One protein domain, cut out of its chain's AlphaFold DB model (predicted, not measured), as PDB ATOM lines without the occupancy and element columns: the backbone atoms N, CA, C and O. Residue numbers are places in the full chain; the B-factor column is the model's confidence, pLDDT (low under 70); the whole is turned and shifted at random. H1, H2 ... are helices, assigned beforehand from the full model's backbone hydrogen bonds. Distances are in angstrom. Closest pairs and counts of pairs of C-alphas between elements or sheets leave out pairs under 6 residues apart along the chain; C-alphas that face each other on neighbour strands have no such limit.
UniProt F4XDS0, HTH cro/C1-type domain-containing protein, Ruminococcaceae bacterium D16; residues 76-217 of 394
ATOM      1  N   SER A  76      -9.834  72.359 130.461       68.69
ATOM      2  CA  SER A  76      -8.834  73.433 130.480       68.69
ATOM      3  C   SER A  76      -8.226  73.672 131.873       68.69
ATOM      4  O   SER A  76      -7.015  73.861 131.988       68.69
ATOM      5  N   ASP A  77      -9.016  73.602 132.948       73.75
ATOM      6  CA  ASP A  77      -8.538  73.757 134.329       73.75
ATOM      7  C   ASP A  77      -7.685  72.567 134.773       73.75
ATOM      8  O   ASP A  77      -6.647  72.738 135.417       73.75
ATOM      9  N   TRP A  78      -8.072  71.353 134.371       78.50
ATOM     10  CA  TRP A  78      -7.258  70.156 134.595       78.50
ATOM     11  C   TRP A  78      -5.930  70.218 133.844       78.50
ATOM     12  O   TRP A  78      -4.898  69.845 134.400       78.50
ATOM     13  N   GLN A  79      -5.930  70.729 132.611       79.75
ATOM     14  CA  GLN A  79      -4.709  70.939 131.830       79.75
ATOM     15  C   GLN A  79      -3.793  71.994 132.462       79.75
ATOM     16  O   GLN A  79      -2.581  71.790 132.506       79.75
ATOM     17  N   ASN A  80      -4.359  73.070 133.020       79.62
ATOM     18  CA  ASN A  80      -3.615  74.049 133.815       79.62
ATOM     19  C   ASN A  80      -2.979  73.399 135.043       79.62
ATOM     20  O   ASN A  80      -1.782  73.523 135.274       79.62
ATOM     21  N   LEU A  81      -3.760  72.678 135.845       82.06
ATOM     22  CA  LEU A  81      -3.231  72.043 137.050       82.06
ATOM     23  C   LEU A  81      -2.127  71.034 136.705       82.06
ATOM     24  O   LEU A  81      -1.111  70.961 137.395       82.06
ATOM     25  N   LEU A  82      -2.290  70.313 135.595       85.69
ATOM     26  CA  LEU A  82      -1.307  69.369 135.090       85.69
ATOM     27  C   LEU A  82      -0.011  70.058 134.627       85.69
ATOM     28  O   LEU A  82       1.070  69.563 134.944       85.69
ATOM     29  N   SER A  83      -0.085  71.207 133.942       84.06
ATOM     30  CA  SER A  83       1.110  71.965 133.541       84.06
ATOM     31  C   SER A  83       1.908  72.434 134.762       84.06
ATOM     32  O   SER A  83       3.129  72.259 134.807       84.06
ATOM     33  N   PHE A  84       1.225  72.938 135.800       84.38
ATOM     34  CA  PHE A  84       1.835  73.284 137.087       84.38
ATOM     35  C   PHE A  84       2.464  72.066 137.768       84.38
ATOM     36  O   PHE A  84       3.597  72.149 138.246       84.38
ATOM     37  N   ALA A  85       1.756  70.935 137.794       87.75
ATOM     38  CA  ALA A  85       2.236  69.706 138.412       87.75
ATOM     39  C   ALA A  85       3.509  69.185 137.733       87.75
ATOM     40  O   ALA A  85       4.447  68.807 138.427       87.75
ATOM     41  N   PHE A  86       3.601  69.220 136.401       88.56
ATOM     42  CA  PHE A  86       4.819  68.800 135.704       88.56
ATOM     43  C   PHE A  86       5.971  69.791 135.875       88.56
ATOM     44  O   PHE A  86       7.098  69.371 136.141       88.56
ATOM     45  N   ALA A  87       5.706  71.095 135.787       83.81
ATOM     46  CA  ALA A  87       6.754  72.105 135.888       83.81
ATOM     47  C   ALA A  87       7.331  72.228 137.314       83.81
ATOM     48  O   ALA A  87       8.550  72.243 137.495       83.81
ATOM     49  N   ILE A  88       6.470  72.287 138.334       85.31
ATOM     50  CA  ILE A  88       6.883  72.405 139.742       85.31
ATOM     51  C   ILE A  88       7.217  71.027 140.317       85.31
ATOM     52  O   ILE A  88       8.259  70.853 140.948       85.31
ATOM     53  N   GLY A  89       6.374  70.023 140.070       88.75
ATOM     54  CA  GLY A  89       6.595  68.659 140.557       88.75
ATOM     55  C   GLY A  89       7.842  68.014 139.961       88.75
ATOM     56  O   GLY A  89       8.550  67.316 140.680       88.75
ATOM     57  N   GLY A  90       8.199  68.325 138.708       88.62
ATOM     58  CA  GLY A  90       9.471  67.902 138.119       88.62
ATOM     59  C   GLY A  90      10.685  68.420 138.897       88.62
ATOM     60  O   GLY A  90      11.668  67.702 139.073       88.62
ATOM     61  N   GLY A  91      10.616  69.645 139.424       87.62
ATOM     62  CA  GLY A  91      11.682  70.179 140.266       87.62
ATOM     63  C   GLY A  91      11.718  69.536 141.658       87.62
ATOM     64  O   GLY A  91      12.797  69.326 142.196       87.62
ATOM     65  N   LEU A  92      10.570  69.178 142.246       88.00
ATOM     66  CA  LEU A  92      10.542  68.426 143.509       88.00
ATOM     67  C   LEU A  92      11.138  67.025 143.312       88.00
ATOM     68  O   LEU A  92      11.948  66.569 144.117       88.00
ATOM     69  N   LEU A  93      10.784  66.377 142.200       88.25
ATOM     70  CA  LEU A  93      11.325  65.088 141.792       88.25
ATOM     71  C   LEU A  93      12.848  65.142 141.623       88.25
ATOM     72  O   LEU A  93      13.526  64.210 142.045       88.25
ATOM     73  N   PHE A  94      13.400  66.238 141.087       89.62
ATOM     74  CA  PHE A  94      14.849  66.442 141.014       89.62
ATOM     75  C   PHE A  94      15.515  66.307 142.388       89.62
ATOM     76  O   PHE A  94      16.503  65.589 142.508       89.62
ATOM     77  N   TYR A  95      14.966  66.931 143.436       86.62
ATOM     78  CA  TYR A  95      15.537  66.837 144.785       86.62
ATOM     79  C   TYR A  95      15.438  65.434 145.380       86.62
ATOM     80  O   TYR A  95      16.367  64.996 146.052       86.62
ATOM     81  N   LEU A  96      14.341  64.722 145.115       87.88
ATOM     82  CA  LEU A  96      14.171  63.345 145.577       87.88
ATOM     83  C   LEU A  96      15.141  62.387 144.869       87.88
ATOM     84  O   LEU A  96      15.725  61.515 145.509       87.88
ATOM     85  N   LEU A  97      15.339  62.564 143.560       86.88
ATOM     86  CA  LEU A  97      16.220  61.714 142.757       86.88
ATOM     87  C   LEU A  97      17.702  62.043 142.939       86.88
ATOM     88  O   LEU A  97      18.526  61.134 142.857       86.88
ATOM     89  N   ALA A  98      18.055  63.298 143.233       84.00
ATOM     90  CA  ALA A  98      19.444  63.730 143.399       84.00
ATOM     91  C   ALA A  98      20.198  62.986 144.519       84.00
ATOM     92  O   ALA A  98      21.425  63.014 144.538       84.00
ATOM     93  N   GLN A  99      19.489  62.303 145.424       81.69
ATOM     94  CA  GLN A  99      20.089  61.460 146.461       81.69
ATOM     95  C   GLN A  99      20.585  60.100 145.934       81.69
ATOM     96  O   GLN A  99      21.488  59.509 146.521       81.69
ATOM     97  N   PHE A 100      19.996  59.590 144.848       86.62
ATOM     98  CA  PHE A 100      20.203  58.213 144.376       86.62
ATOM     99  C   PHE A 100      20.739  58.126 142.944       86.62
ATOM    100  O   PHE A 100      21.286  57.099 142.549       86.62
ATOM    101  N   VAL A 101      20.560  59.181 142.151       88.12
ATOM    102  CA  VAL A 101      20.783  59.187 140.704       88.12
ATOM    103  C   VAL A 101      21.819  60.261 140.343       88.12
ATOM    104  O   VAL A 101      21.806  61.344 140.933       88.12
ATOM    105  N   PRO A 102      22.720  60.005 139.371       86.94
ATOM    106  CA  PRO A 102      23.715  60.988 138.954       86.94
ATOM    107  C   PRO A 102      23.064  62.277 138.436       86.94
ATOM    108  O   PRO A 102      22.112  62.252 137.651       86.94
ATOM    109  N   LEU A 103      23.644  63.414 138.834       85.06
ATOM    110  CA  LEU A 103      23.130  64.761 138.569       85.06
ATOM    111  C   LEU A 103      22.746  65.032 137.099       85.06
ATOM    112  O   LEU A 103      21.680  65.612 136.891       85.06
ATOM    113  N   PRO A 104      23.511  64.601 136.072       87.50
ATOM    114  CA  PRO A 104      23.122  64.808 134.675       87.50
ATOM    115  C   PRO A 104      21.801  64.125 134.303       87.50
ATOM    116  O   PRO A 104      21.000  64.703 133.572       87.50
ATOM    117  N   LEU A 105      21.547  62.923 134.833       87.94
ATOM    118  CA  LEU A 105      20.310  62.188 134.565       87.94
ATOM    119  C   LEU A 105      19.124  62.859 135.270       87.94
ATOM    120  O   LEU A 105      18.083  63.070 134.653       87.94
ATOM    121  N   CYS A 106      19.302  63.268 136.531       90.06
ATOM    122  CA  CYS A 106      18.296  64.030 137.278       90.06
ATOM    123  C   CYS A 106      17.925  65.328 136.560       90.06
ATOM    124  O   CYS A 106      16.749  65.661 136.425       90.06
ATOM    125  N   TRP A 107      18.933  66.057 136.085       88.75
ATOM    126  CA  TRP A 107      18.741  67.315 135.377       88.75
ATOM    127  C   TRP A 107      18.049  67.114 134.024       88.75
ATOM    128  O   TRP A 107      17.147  67.875 133.689       88.75
ATOM    129  N   ALA A 108      18.394  66.060 133.277       89.56
ATOM    130  CA  ALA A 108      17.720  65.719 132.023       89.56
ATOM    131  C   ALA A 108      16.236  65.362 132.236       89.56
ATOM    132  O   ALA A 108      15.378  65.840 131.495       89.56
ATOM    133  N   LEU A 109      15.920  64.578 133.275       90.38
ATOM    134  CA  LEU A 109      14.537  64.253 133.645       90.38
ATOM    135  C   LEU A 109      13.751  65.507 134.038       90.38
ATOM    136  O   LEU A 109      12.644  65.719 133.543       90.38
ATOM    137  N   TYR A 110      14.348  66.369 134.866       92.50
ATOM    138  CA  TYR A 110      13.769  67.661 135.228       92.50
ATOM    139  C   TYR A 110      13.451  68.502 133.990       92.50
ATOM    140  O   TYR A 110      12.351  69.037 133.864       92.50
ATOM    141  N   LEU A 111      14.399  68.585 133.061       91.50
ATOM    142  CA  LEU A 111      14.266  69.369 131.846       91.50
ATOM    143  C   LEU A 111      13.165  68.827 130.922       91.50
ATOM    144  O   LEU A 111      12.431  69.616 130.330       91.50
ATOM    145  N   GLY A 112      12.990  67.504 130.862       90.75
ATOM    146  CA  GLY A 112      11.863  66.869 130.176       90.75
ATOM    147  C   GLY A 112      10.510  67.234 130.796       90.75
ATOM    148  O   GLY A 112       9.600  67.654 130.082       90.75
ATOM    149  N   CYS A 113      10.383  67.148 132.126       91.62
ATOM    150  CA  CYS A 113       9.164  67.552 132.837       91.62
ATOM    151  C   CYS A 113       8.854  69.041 132.648       91.62
ATOM    152  O   CYS A 113       7.703  69.418 132.417       91.62
ATOM    153  N   LEU A 114       9.884  69.884 132.709       91.31
ATOM    154  CA  LEU A 114       9.768  71.323 132.518       91.31
ATOM    155  C   LEU A 114       9.317  71.666 131.094       91.31
ATOM    156  O   LEU A 114       8.369  72.430 130.925       91.31
ATOM    157  N   ALA A 115       9.954  71.080 130.077       89.19
ATOM    158  CA  ALA A 115       9.584  71.281 128.679       89.19
ATOM    159  C   ALA A 115       8.141  70.828 128.410       89.19
ATOM    160  O   ALA A 115       7.390  71.537 127.746       89.19
ATOM    161  N   TYR A 116       7.722  69.697 128.984       89.44
ATOM    162  CA  TYR A 116       6.349  69.212 128.856       89.44
ATOM    163  C   TYR A 116       5.325  70.140 129.533       89.44
ATOM    164  O   TYR A 116       4.278  70.434 128.957       89.44
ATOM    165  N   GLY A 117       5.641  70.660 130.725       87.81
ATOM    166  CA  GLY A 117       4.802  71.646 131.410       87.81
ATOM    167  C   GLY A 117       4.655  72.951 130.619       87.81
ATOM    168  O   GLY A 117       3.549  73.472 130.493       87.81
ATOM    169  N   ILE A 118       5.749  73.453 130.036       86.00
ATOM    170  CA  ILE A 118       5.738  74.643 129.167       86.00
ATOM    171  C   ILE A 118       4.930  74.378 127.888       86.00
ATOM    172  O   ILE A 118       4.099  75.199 127.511       86.00
ATOM    173  N   TYR A 119       5.109  73.212 127.260       86.19
ATOM    174  CA  TYR A 119       4.360  72.806 126.069       86.19
ATOM    175  C   TYR A 119       2.845  72.794 126.314       86.19
ATOM    176  O   TYR A 119       2.083  73.373 125.536       86.19
ATOM    177  N   LEU A 120       2.404  72.195 127.427       83.06
ATOM    178  CA  LEU A 120       0.998  72.212 127.839       83.06
ATOM    179  C   LEU A 120       0.479  73.644 127.998       83.06
ATOM    180  O   LEU A 120      -0.612  73.953 127.518       83.06
ATOM    181  N   GLN A 121       1.277  74.516 128.622       82.75
ATOM    182  CA  GLN A 121       0.885  75.903 128.846       82.75
ATOM    183  C   GLN A 121       0.785  76.708 127.546       82.75
ATOM    184  O   GLN A 121      -0.080  77.568 127.429       82.75
ATOM    185  N   SER A 122       1.653  76.445 126.568       76.06
ATOM    186  CA  SER A 122       1.664  77.176 125.297       76.06
ATOM    187  C   SER A 122       0.526  76.775 124.357       76.06
ATOM    188  O   SER A 122       0.108  77.600 123.548       76.06
ATOM    189  N   HIS A 123       0.062  75.523 124.405       73.88
ATOM    190  CA  HIS A 123      -0.891  74.996 123.419       73.88
ATOM    191  C   HIS A 123      -2.328  74.866 123.922       73.88
ATOM    192  O   HIS A 123      -3.247  74.899 123.104       73.88
ATOM    193  N   TYR A 124      -2.541  74.704 125.229       69.69
ATOM    194  CA  TYR A 124      -3.862  74.357 125.761       69.69
ATOM    195  C   TYR A 124      -4.427  75.371 126.749       69.69
ATOM    196  O   TYR A 124      -5.626  75.334 127.028       69.69
ATOM    197  N   THR A 125      -3.609  76.274 127.292       66.31
ATOM    198  CA  THR A 125      -4.043  77.129 128.397       66.31
ATOM    199  C   THR A 125      -3.618  78.588 128.252       66.31
ATOM    200  O   THR A 125      -2.813  78.964 127.407       66.31
ATOM    201  N   TYR A 126      -4.210  79.456 129.074       63.59
ATOM    202  CA  TYR A 126      -3.901  80.883 129.078       63.59
ATOM    203  C   TYR A 126      -2.529  81.148 129.709       63.59
ATOM    204  O   TYR A 126      -2.202  80.602 130.766       63.59
ATOM    205  N   HIS A 127      -1.740  82.053 129.120       61.66
ATOM    206  CA  HIS A 127      -0.495  82.528 129.724       61.66
ATOM    207  C   HIS A 127      -0.777  83.218 131.065       61.66
ATOM    208  O   HIS A 127      -1.179  84.380 131.126       61.66
ATOM    209  N   THR A 128      -0.549  82.502 132.165       69.44
ATOM    210  CA  THR A 128      -0.648  83.066 133.509       69.44
ATOM    211  C   THR A 128       0.726  83.540 133.968       69.44
ATOM    212  O   THR A 128       1.699  82.786 134.006       69.44
ATOM    213  N   HIS A 129       0.809  84.809 134.369       72.75
ATOM    214  CA  HIS A 129       2.037  85.395 134.916       72.75
ATOM    215  C   HIS A 129       2.551  84.614 136.143       72.75
ATOM    216  O   HIS A 129       3.755  84.471 136.348       72.75
ATOM    217  N   TRP A 130       1.636  84.066 136.948       75.75
ATOM    218  CA  TRP A 130       1.963  83.242 138.114       75.75
ATOM    219  C   TRP A 130       2.655  81.925 137.751       75.75
ATOM    220  O   TRP A 130       3.581  81.530 138.456       75.75
ATOM    221  N   PHE A 131       2.268  81.282 136.643       82.19
ATOM    222  CA  PHE A 131       2.936  80.075 136.153       82.19
ATOM    223  C   PHE A 131       4.387  80.367 135.780       82.19
ATOM    224  O   PHE A 131       5.302  79.715 136.276       82.19
ATOM    225  N   GLN A 132       4.611  81.407 134.972       80.56
ATOM    226  CA  GLN A 132       5.957  81.796 134.558       80.56
ATOM    227  C   GLN A 132       6.847  82.166 135.753       80.56
ATOM    228  O   GLN A 132       8.006  81.756 135.798       80.56
ATOM    229  N   LEU A 133       6.313  82.897 136.737       82.62
ATOM    230  CA  LEU A 133       7.048  83.221 137.960       82.62
ATOM    231  C   LEU A 133       7.399  81.957 138.757       82.62
ATOM    232  O   LEU A 133       8.546  81.805 139.173       82.62
ATOM    233  N   GLY A 134       6.450  81.030 138.921       84.56
ATOM    234  CA  GLY A 134       6.686  79.751 139.593       84.56
ATOM    235  C   GLY A 134       7.768  78.912 138.908       84.56
ATOM    236  O   GLY A 134       8.666  78.404 139.578       84.56
ATOM    237  N   VAL A 135       7.739  78.837 137.574       87.44
ATOM    238  CA  VAL A 135       8.759  78.148 136.769       87.44
ATOM    239  C   VAL A 135      10.145  78.750 136.990       87.44
ATOM    240  O   VAL A 135      11.081  78.018 137.297       87.44
ATOM    241  N   TRP A 136      10.283  80.075 136.888       88.38
ATOM    242  CA  TRP A 136      11.570  80.750 137.088       88.38
ATOM    243  C   TRP A 136      12.134  80.537 138.491       88.38
ATOM    244  O   TRP A 136      13.326  80.269 138.641       88.38
ATOM    245  N   VAL A 137      11.280  80.620 139.515       89.31
ATOM    246  CA  VAL A 137      11.673  80.352 140.902       89.31
ATOM    247  C   VAL A 137      12.167  78.913 141.044       89.31
ATOM    248  O   VAL A 137      13.231  78.686 141.618       89.31
ATOM    249  N   MET A 138      11.447  77.942 140.477       89.19
ATOM    250  CA  MET A 138      11.837  76.536 140.566       89.19
ATOM    251  C   MET A 138      13.157  76.254 139.844       89.19
ATOM    252  O   MET A 138      14.051  75.626 140.410       89.19
ATOM    253  N   VAL A 139      13.307  76.770 138.623       90.75
ATOM    254  CA  VAL A 139      14.536  76.670 137.826       90.75
ATOM    255  C   VAL A 139      15.731  77.255 138.582       90.75
ATOM    256  O   VAL A 139      16.805  76.647 138.586       90.75
ATOM    257  N   PHE A 140      15.548  78.394 139.257       91.75
ATOM    258  CA  PHE A 140      16.589  79.013 140.075       91.75
ATOM    259  C   PHE A 140      17.038  78.098 141.216       91.75
ATOM    260  O   PHE A 140      18.236  77.874 141.380       91.75
ATOM    261  N   PHE A 141      16.101  77.526 141.975       90.62
ATOM    262  CA  PHE A 141      16.432  76.627 143.083       90.62
ATOM    263  C   PHE A 141      17.110  75.334 142.610       90.62
ATOM    264  O   PHE A 141      18.123  74.924 143.186       90.62
ATOM    265  N   VAL A 142      16.609  74.722 141.532       90.12
ATOM    266  CA  VAL A 142      17.224  73.525 140.935       90.12
ATOM    267  C   VAL A 142      18.638  73.841 140.448       90.12
ATOM    268  O   VAL A 142      19.573  73.102 140.754       90.12
ATOM    269  N   SER A 143      18.829  74.978 139.773       90.31
ATOM    270  CA  SER A 143      20.149  75.432 139.316       90.31
ATOM    271  C   SER A 143      21.090  75.745 140.479       90.31
ATOM    272  O   SER A 143      22.263  75.391 140.425       90.31
ATOM    273  N   TRP A 144      20.586  76.370 141.548       90.69
ATOM    274  CA  TRP A 144      21.337  76.630 142.777       90.69
ATOM    275  C   TRP A 144      21.877  75.343 143.391       90.69
ATOM    276  O   TRP A 144      23.067  75.250 143.700       90.69
ATOM    277  N   SER A 145      21.008  74.341 143.516       87.44
ATOM    278  CA  SER A 145      21.364  73.018 144.021       87.44
ATOM    279  C   SER A 145      22.375  72.318 143.110       87.44
ATOM    280  O   SER A 145      23.399  71.830 143.583       87.44
ATOM    281  N   ALA A 146      22.136  72.332 141.795       86.88
ATOM    282  CA  ALA A 146      23.008  71.690 140.818       86.88
ATOM    283  C   ALA A 146      24.415  72.305 140.804       86.88
ATOM    284  O   ALA A 146      25.401  71.573 140.838       86.88
ATOM    285  N   VAL A 147      24.524  73.638 140.823       86.50
ATOM    286  CA  VAL A 147      25.815  74.337 140.933       86.50
ATOM    287  C   VAL A 147      26.504  73.989 142.248       86.50
ATOM    288  O   VAL A 147      27.696  73.710 142.241       86.50
ATOM    289  N   GLY A 148      25.768  73.921 143.361       81.19
ATOM    290  CA  GLY A 148      26.328  73.490 144.642       81.19
ATOM    291  C   GLY A 148      26.916  72.081 144.589       81.19
ATOM    292  O   GLY A 148      28.067  71.882 144.969       81.19
ATOM    293  N   GLN A 149      26.171  71.111 144.060       78.31
ATOM    294  CA  GLN A 149      26.647  69.732 143.920       78.31
ATOM    295  C   GLN A 149      27.826  69.616 142.943       78.31
ATOM    296  O   GLN A 149      28.759  68.863 143.210       78.31
ATOM    297  N   LEU A 150      27.838  70.391 141.855       79.69
ATOM    298  CA  LEU A 150      28.963  70.441 140.919       79.69
ATOM    299  C   LEU A 150      30.207  71.071 141.546       79.69
ATOM    300  O   LEU A 150      31.303  70.554 141.357       79.69
ATOM    301  N   LEU A 151      30.070  72.156 142.307       73.75
ATOM    302  CA  LEU A 151      31.193  72.823 142.971       73.75
ATOM    303  C   LEU A 151      31.748  71.981 144.126       73.75
ATOM    304  O   LEU A 151      32.960  71.875 144.269       73.75
ATOM    305  N   ILE A 152      30.890  71.327 144.912       68.88
ATOM    306  CA  ILE A 152      31.315  70.438 146.005       68.88
ATOM    307  C   ILE A 152      31.906  69.134 145.446       68.88
ATOM    308  O   ILE A 152      32.965  68.696 145.889       68.88
ATOM    309  N   GLY A 153      31.260  68.530 144.447       64.19
ATOM    310  CA  GLY A 153      31.746  67.319 143.782       64.19
ATOM    311  C   GLY A 153      33.045  67.554 143.010       64.19
ATOM    312  O   GLY A 153      33.964  66.740 143.083       64.19
ATOM    313  N   SER A 154      33.175  68.703 142.338       61.25
ATOM    314  CA  SER A 154      34.450  69.114 141.748       61.25
ATOM    315  C   SER A 154      35.481  69.430 142.820       61.25
ATOM    316  O   SER A 154      36.600  68.995 142.648       61.25
ATOM    317  N   ALA A 155      35.151  70.058 143.953       55.25
ATOM    318  CA  ALA A 155      36.101  70.246 145.054       55.25
ATOM    319  C   ALA A 155      36.597  68.917 145.652       55.25
ATOM    320  O   ALA A 155      37.753  68.841 146.056       55.25
ATOM    321  N   ALA A 156      35.779  67.858 145.661       56.06
ATOM    322  CA  ALA A 156      36.213  66.516 146.051       56.06
ATOM    323  C   ALA A 156      37.200  65.912 145.036       56.06
ATOM    324  O   ALA A 156      38.223  65.361 145.435       56.06
ATOM    325  N   LEU A 157      36.966  66.084 143.731       53.88
ATOM    326  CA  LEU A 157      37.896  65.656 142.672       53.88
ATOM    327  C   LEU A 157      39.166  66.530 142.608       53.88
ATOM    328  O   LEU A 157      40.273  66.027 142.438       53.88
ATOM    329  N   PHE A 158      39.013  67.839 142.803       47.72
ATOM    330  CA  PHE A 158      40.065  68.854 142.869       47.72
ATOM    331  C   PHE A 158      40.739  68.907 144.241       47.72
ATOM    332  O   PHE A 158      41.680  69.677 144.396       47.72
ATOM    333  N   SER A 159      40.340  68.101 145.227       49.00
ATOM    334  CA  SER A 159      41.084  67.960 146.487       49.00
ATOM    335  C   SER A 159      42.467  67.322 146.271       49.00
ATOM    336  O   SER A 159      43.350  67.484 147.108       49.00
ATOM    337  N   LEU A 160      42.689  66.694 145.106       49.47
ATOM    338  CA  LEU A 160      44.010  66.308 144.591       49.47
ATOM    339  C   LEU A 160      44.822  67.480 144.001       49.47
ATOM    340  O   LEU A 160      45.987  67.311 143.653       49.47
ATOM    341  N   SER A 161      44.225  68.661 143.864       51.47
ATOM    342  CA  SER A 161      44.851  69.858 143.299       51.47
ATOM    343  C   SER A 161      44.834  71.017 144.303       51.47
ATOM    344  O   SER A 161      43.987  71.096 145.193       51.47
ATOM    345  N   SER A 162      45.778  71.944 144.161       51.59
ATOM    346  CA  SER A 162      46.033  73.036 145.114       51.59
ATOM    347  C   SER A 162      44.834  73.964 145.383       51.59
ATOM    348  O   SER A 162      44.810  74.651 146.403       51.59
ATOM    349  N   SER A 163      43.818  73.978 144.516       50.34
ATOM    350  CA  SER A 163      42.634  74.839 144.614       50.34
ATOM    351  C   SER A 163      41.471  74.251 145.430       50.34
ATOM    352  O   SER A 163      40.740  75.020 146.052       50.34
ATOM    353  N   GLY A 164      41.297  72.925 145.505       49.41
ATOM    354  CA  GLY A 164      40.247  72.293 146.329       49.41
ATOM    355  C   GLY A 164      40.546  72.365 147.831       49.41
ATOM    356  O   GLY A 164      39.650  72.580 148.647       49.41
ATOM    357  N   MET A 165      41.834  72.293 148.184       53.25
ATOM    358  CA  MET A 165      42.337  72.466 149.550       53.25
ATOM    359  C   MET A 165      42.166  73.910 150.059       53.25
ATOM    360  O   MET A 165      42.062  74.130 151.260       53.25
ATOM    361  N   PHE A 166      42.063  74.897 149.159       57.84
ATOM    362  CA  PHE A 166      41.879  76.308 149.514       57.84
ATOM    363  C   PHE A 166      40.511  76.584 150.156       57.84
ATOM    364  O   PHE A 166      40.437  77.314 151.137       57.84
ATOM    365  N   LEU A 167      39.421  76.006 149.640       55.72
ATOM    366  CA  LEU A 167      38.068  76.236 150.173       55.72
ATOM    367  C   LEU A 167      37.869  75.621 151.556       55.72
ATOM    368  O   LEU A 167      37.321  76.269 152.446       55.72
ATOM    369  N   THR A 168      38.313  74.379 151.737       58.97
ATOM    370  CA  THR A 168      38.207  73.675 153.019       58.97
ATOM    371  C   THR A 168      39.098  74.323 154.078       58.97
ATOM    372  O   THR A 168      38.669  74.461 155.223       58.97
ATOM    373  N   ASP A 169      40.278  74.815 153.689       63.31
ATOM    374  CA  ASP A 169      41.179  75.616 154.526       63.31
ATOM    375  C   ASP A 169      40.590  76.999 154.874       63.31
ATOM    376  O   ASP A 169      40.660  77.421 156.025       63.31
ATOM    377  N   GLN A 170      39.913  77.694 153.948       63.94
ATOM    378  CA  GLN A 170      39.248  78.960 154.296       63.94
ATOM    379  C   GLN A 170      38.030  78.770 155.204       63.94
ATOM    380  O   GLN A 170      37.823  79.573 156.115       63.94
ATOM    381  N   ILE A 171      37.235  77.717 154.996       61.47
ATOM    382  CA  ILE A 171      36.081  77.404 155.849       61.47
ATOM    383  C   ILE A 171      36.548  76.988 157.251       61.47
ATOM    384  O   ILE A 171      35.971  77.432 158.244       61.47
ATOM    385  N   SER A 172      37.619  76.195 157.356       62.12
ATOM    386  CA  SER A 172      38.182  75.787 158.647       62.12
ATOM    387  C   SER A 172      38.812  76.962 159.404       62.12
ATOM    388  O   SER A 172      38.567  77.106 160.599       62.12
ATOM    389  N   ARG A 173      39.522  77.873 158.720       62.53
ATOM    390  CA  ARG A 173      40.049  79.120 159.312       62.53
ATOM    391  C   ARG A 173      38.946  80.056 159.794       62.53
ATOM    392  O   ARG A 173      39.107  80.710 160.825       62.53
ATOM    393  N   LEU A 174      37.818  80.091 159.084       60.59
ATOM    394  CA  LEU A 174      36.644  80.861 159.484       60.59
ATOM    395  C   LEU A 174      35.961  80.258 160.722       60.59
ATOM    396  O   LEU A 174      35.588  80.999 161.628       60.59
ATOM    397  N   LEU A 175      35.866  78.925 160.803       60.41
ATOM    398  CA  LEU A 175      35.387  78.199 161.988       60.41
ATOM    399  C   LEU A 175      36.324  78.351 163.199       60.41
ATOM    400  O   LEU A 175      35.855  78.360 164.332       60.41
ATOM    401  N   GLN A 176      37.627  78.524 162.965       69.50
ATOM    402  CA  GLN A 176      38.639  78.790 163.995       69.50
ATOM    403  C   GLN A 176      38.745  80.277 164.390       69.50
ATOM    404  O   GLN A 176      39.543  80.624 165.258       69.50
ATOM    405  N   GLY A 177      37.947  81.166 163.785       59.59
ATOM    406  CA  GLY A 177      37.875  82.584 164.155       59.59
ATOM    407  C   GLY A 177      39.032  83.459 163.657       59.59
ATOM    408  O   GLY A 177      39.125  84.619 164.053       59.59
ATOM    409  N   ASN A 178      39.896  82.957 162.770       66.00
ATOM    410  CA  ASN A 178      40.998  83.730 162.193       66.00
ATOM    411  C   ASN A 178      40.521  84.494 160.947       66.00
ATOM    412  O   ASN A 178      40.748  84.073 159.812       66.00
ATOM    413  N   VAL A 179      39.787  85.591 161.155       62.75
ATOM    414  CA  VAL A 179      39.148  86.349 160.071       62.75
ATOM    415  C   VAL A 179      40.108  87.406 159.512       62.75
ATOM    416  O   VAL A 179      40.181  88.525 160.006       62.75
ATOM    417  N   ASN A 180      40.829  87.074 158.438       73.69
ATOM    418  CA  ASN A 180      41.632  88.051 157.693       73.69
ATOM    419  C   ASN A 180      40.801  88.746 156.599       73.69
ATOM    420  O   ASN A 180      39.965  88.114 155.951       73.69
ATOM    421  N   GLY A 181      41.095  90.015 156.289       70.44
ATOM    422  CA  GLY A 181      40.411  90.762 155.216       70.44
ATOM    423  C   GLY A 181      40.486  90.089 153.833       70.44
ATOM    424  O   GLY A 181      39.546  90.167 153.044       70.44
ATOM    425  N   ARG A 182      41.558  89.327 153.568       72.06
ATOM    426  CA  ARG A 182      41.688  88.489 152.361       72.06
ATOM    427  C   ARG A 182      40.685  87.327 152.319       72.06
ATOM    428  O   ARG A 182      40.248  86.968 151.231       72.06
ATOM    429  N   LEU A 183      40.296  86.765 153.468       70.19
ATOM    430  CA  LEU A 183      39.290  85.695 153.547       70.19
ATOM    431  C   LEU A 183      37.906  86.215 153.208       70.19
ATOM    432  O   LEU A 183      37.191  85.603 152.423       70.19
ATOM    433  N   VAL A 184      37.558  87.376 153.763       71.31
ATOM    434  CA  VAL A 184      36.279  88.033 153.487       71.31
ATOM    435  C   VAL A 184      36.163  88.344 151.993       71.31
ATOM    436  O   VAL A 184      35.160  87.997 151.374       71.31
ATOM    437  N   ALA A 185      37.211  88.909 151.385       73.56
ATOM    438  CA  ALA A 185      37.243  89.168 149.946       73.56
ATOM    439  C   ALA A 185      37.128  87.879 149.109       73.56
ATOM    440  O   ALA A 185      36.369  87.841 148.140       73.56
ATOM    441  N   ALA A 186      37.833  86.810 149.494       71.12
ATOM    442  CA  ALA A 186      37.778  85.528 148.794       71.12
ATOM    443  C   ALA A 186      36.383  84.882 148.857       71.12
ATOM    444  O   ALA A 186      35.898  84.386 147.842       71.12
ATOM    445  N   LEU A 187      35.714  84.933 150.012       73.25
ATOM    446  CA  LEU A 187      34.358  84.407 150.197       73.25
ATOM    447  C   LEU A 187      33.317  85.215 149.422       73.25
ATOM    448  O   LEU A 187      32.418  84.629 148.824       73.25
ATOM    449  N   LEU A 188      33.456  86.544 149.382       77.25
ATOM    450  CA  LEU A 188      32.595  87.403 148.569       77.25
ATOM    451  C   LEU A 188      32.748  87.098 147.078       77.25
ATOM    452  O   LEU A 188      31.744  86.948 146.385       77.25
ATOM    453  N   MET A 189      33.983  86.950 146.587       79.38
ATOM    454  CA  MET A 189      34.212  86.549 145.197       79.38
ATOM    455  C   MET A 189      33.623  85.169 144.900       79.38
ATOM    456  O   MET A 189      32.962  85.003 143.881       79.38
ATOM    457  N   TRP A 190      33.793  84.198 145.799       78.06
ATOM    458  CA  TRP A 190      33.202  82.869 145.644       78.06
ATOM    459  C   TRP A 190      31.673  82.899 145.621       78.06
ATOM    460  O   TRP A 190      31.061  82.261 144.766       78.06
ATOM    461  N   GLY A 191      31.050  83.686 146.501       78.38
ATOM    462  CA  GLY A 191      29.603  83.898 146.496       78.38
ATOM    463  C   GLY A 191      29.107  84.540 145.197       78.38
ATOM    464  O   GLY A 191      28.083  84.122 144.661       78.38
ATOM    465  N   LEU A 192      29.854  85.503 144.646       84.38
ATOM    466  CA  LEU A 192      29.543  86.119 143.352       84.38
ATOM    467  C   LEU A 192      29.667  85.123 142.196       84.38
ATOM    468  O   LEU A 192      28.769  85.057 141.362       84.38
ATOM    469  N   ILE A 193      30.738  84.326 142.157       83.75
ATOM    470  CA  ILE A 193      30.931  83.283 141.139       83.75
ATOM    471  C   ILE A 193      29.780  82.278 141.193       83.75
ATOM    472  O   ILE A 193      29.211  81.944 140.155       83.75
ATOM    473  N   TRP A 194      29.393  81.846 142.395       85.06
ATOM    474  CA  TRP A 194      28.259  80.949 142.592       85.06
ATOM    475  C   TRP A 194      26.973  81.556 142.024       85.06
ATOM    476  O   TRP A 194      26.306  80.919 141.214       85.06
ATOM    477  N   LEU A 195      26.655  82.802 142.382       85.44
ATOM    478  CA  LEU A 195      25.465  83.507 141.893       85.44
ATOM    479  C   LEU A 195      25.454  83.688 140.368       85.44
ATOM    480  O   LEU A 195      24.404  83.576 139.737       85.44
ATOM    481  N   ILE A 196      26.611  83.967 139.764       88.12
ATOM    482  CA  ILE A 196      26.735  84.100 138.308       88.12
ATOM    483  C   ILE A 196      26.494  82.744 137.639       88.12
ATOM    484  O   ILE A 196      25.700  82.659 136.702       88.12
ATOM    485  N   LEU A 197      27.126  81.677 138.134       88.19
ATOM    486  CA  LEU A 197      26.953  80.324 137.598       88.19
ATOM    487  C   LEU A 197      25.499  79.857 137.689       88.19
ATOM    488  O   LEU A 197      24.983  79.289 136.728       88.19
ATOM    489  N   THR A 198      24.815  80.123 138.804       89.56
ATOM    490  CA  THR A 198      23.405  79.744 138.956       89.56
ATOM    491  C   THR A 198      22.510  80.522 138.010       89.56
ATOM    492  O   THR A 198      21.650  79.914 137.378       89.56
ATOM    493  N   ALA A 199      22.736  81.828 137.845       88.00
ATOM    494  CA  ALA A 199      21.980  82.647 136.903       88.00
ATOM    495  C   ALA A 199      22.168  82.177 135.450       88.00
ATOM    496  O   ALA A 199      21.188  82.048 134.713       88.00
ATOM    497  N   VAL A 200      23.407  81.870 135.050       89.81
ATOM    498  CA  VAL A 200      23.726  81.346 133.712       89.81
ATOM    499  C   VAL A 200      23.072  79.985 133.490       89.81
ATOM    500  O   VAL A 200      22.436  79.777 132.455       89.81
ATOM    501  N   LEU A 201      23.170  79.072 134.463       90.12
ATOM    502  CA  LEU A 201      22.557  77.750 134.362       90.12
ATOM    503  C   LEU A 201      21.029  77.844 134.289       90.12
ATOM    504  O   LEU A 201      20.437  77.199 133.431       90.12
ATOM    505  N   SER A 202      20.407  78.696 135.111       90.75
ATOM    506  CA  SER A 202      18.958  78.946 135.095       90.75
ATOM    507  C   SER A 202      18.474  79.485 133.752       90.75
ATOM    508  O   SER A 202      17.462  79.031 133.209       90.75
ATOM    509  N   TRP A 203      19.218  80.432 133.179       89.31
ATOM    510  CA  TRP A 203      18.930  80.940 131.842       89.31
ATOM    511  C   TRP A 203      19.047  79.833 130.790       89.31
ATOM    512  O   TRP A 203      18.137  79.656 129.980       89.31
ATOM    513  N   GLY A 204      20.129  79.051 130.840       87.75
ATOM    514  CA  GLY A 204      20.369  77.926 129.938       87.75
ATOM    515  C   GLY A 204      19.272  76.864 130.008       87.75
ATOM    516  O   GLY A 204      18.740  76.471 128.973       87.75
ATOM    517  N   THR A 205      18.864  76.456 131.214       89.31
ATOM    518  CA  THR A 205      17.758  75.505 131.420       89.31
ATOM    519  C   THR A 205      16.450  76.015 130.842       89.31
ATOM    520  O   THR A 205      15.729  75.252 130.206       89.31
ATOM    521  N   MET A 206      16.145  77.303 131.026       87.62
ATOM    522  CA  MET A 206      14.891  77.876 130.551       87.62
ATOM    523  C   MET A 206      14.885  78.007 129.026       87.62
ATOM    524  O   MET A 206      13.896  77.667 128.381       87.62
ATOM    525  N   ALA A 207      15.996  78.458 128.438       84.38
ATOM    526  CA  ALA A 207      16.156  78.538 126.991       84.38
ATOM    527  C   ALA A 207      16.037  77.152 126.339       84.38
ATOM    528  O   ALA A 207      15.312  76.994 125.358       84.38
ATOM    529  N   LEU A 208      16.687  76.140 126.921       87.50
ATOM    530  CA  LEU A 208      16.650  74.772 126.414       87.50
ATOM    531  C   LEU A 208      15.261  74.134 126.574       87.50
ATOM    532  O   LEU A 208      14.778  73.491 125.644       87.50
ATOM    533  N   ALA A 209      14.584  74.349 127.706       88.00
ATOM    534  CA  ALA A 209      13.235  73.831 127.929       88.00
ATOM    535  C   ALA A 209      12.209  74.447 126.968       88.00
ATOM    536  O   ALA A 209      11.381  73.727 126.416       88.00
ATOM    537  N   ARG A 210      12.292  75.759 126.706       85.31
ATOM    538  CA  ARG A 210      11.444  76.435 125.708       85.31
ATOM    539  C   ARG A 210      11.720  75.963 124.288       85.31
ATOM    540  O   ARG A 210      10.786  75.746 123.522       85.31
ATOM    541  N   TRP A 211      12.996  75.776 123.953       84.44
ATOM    542  CA  TRP A 211      13.397  75.230 122.661       84.44
ATOM    543  C   TRP A 211      12.818  73.824 122.442       84.44
ATOM    544  O   TRP A 211      12.234  73.562 121.391       84.44
ATOM    545  N   LEU A 212      12.880  72.949 123.453       87.19
ATOM    546  CA  LEU A 212      12.254  71.623 123.403       87.19
ATOM    547  C   LEU A 212      10.728  71.678 123.328       87.19
ATOM    548  O   LEU A 212      10.126  70.874 122.621       87.19
ATOM    549  N   ALA A 213      10.107  72.626 124.031       82.81
ATOM    550  CA  ALA A 213       8.663  72.830 124.015       82.81
ATOM    551  C   ALA A 213       8.139  73.404 122.684       82.81
ATOM    552  O   ALA A 213       6.928  73.453 122.497       82.81
ATOM    553  N   ARG A 214       9.026  73.819 121.761       79.94
ATOM    554  CA  ARG A 214       8.685  74.455 120.473       79.94
ATOM    555  C   ARG A 214       7.726  75.644 120.623       79.94
ATOM    556  O   ARG A 214       6.861  75.843 119.772       79.94
ATOM    557  N   GLU A 215       7.886  76.439 121.684       68.75
ATOM    558  CA  GLU A 215       7.106  77.673 121.835       68.75
ATOM    559  C   GLU A 215       7.344  78.592 120.618       68.75
ATOM    560  O   GLU A 215       8.504  78.809 120.239       68.75
ATOM    561  N   PRO A 216       6.290  79.152 119.988       56.66
ATOM    562  CA  PRO A 216       6.469  80.191 118.982       56.66
ATOM    563  C   PRO A 216       7.201  81.367 119.634       56.66
ATOM    564  O   PRO A 216       6.903  81.727 120.772       56.66
ATOM    565  N   VAL A 217       8.188  81.945 118.944       52.69
ATOM    566  CA  VAL A 217       8.997  83.060 119.460       52.69
ATOM    567  C   VAL A 217       8.074  84.246 119.758       52.69
ATOM    568  O   VAL A 217       7.735  85.020 118.868       52.69
TER     569      VAL A 217
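Overview. This is residues 76 to 217 of the 394 residues of the protein "HTH cro/C1-type domain-containing protein" of Ruminococcaceae bacterium D16 (UniProt F4XDS0). H5, the longest helix, crosses H3 as an X and packs its end on H2. H1, H2 and H3 form an up-and-down bundle; H4 makes a corner with H3. The printed part has 142 residues with five named helices, H1 to H5 in order: all helix, loose, radius of gyration of the C-alphas 18.8 A, spans 60, 30 and 24 A.

Arrangement. H5, residues 181 to 213, touches H3, residues 129 to 160, at a steep tilt of 54 degrees, closest C-alphas Thr 198 and Trp 144 at 5.3 A. H2, residues 103 to 124, and H1, residues 76 to 97, form a hairpin. H4, residues 164 to 175, touches H3 only at the corner. H2 and H5 have every O i to N i+4 pair within hydrogen-bond range, H1 17 of 18, H3 27 of 28, H4 7 of 8.

Along the chain. H5 spans 48.0 A, from C-alpha 181 at (40.411, 90.762, 155.216) to C-alpha 213 at (8.663, 72.830, 124.015).

Size, cuts and confidence. The printed part has no cut; pLDDT is under 70 in residues 152 to 179, among others.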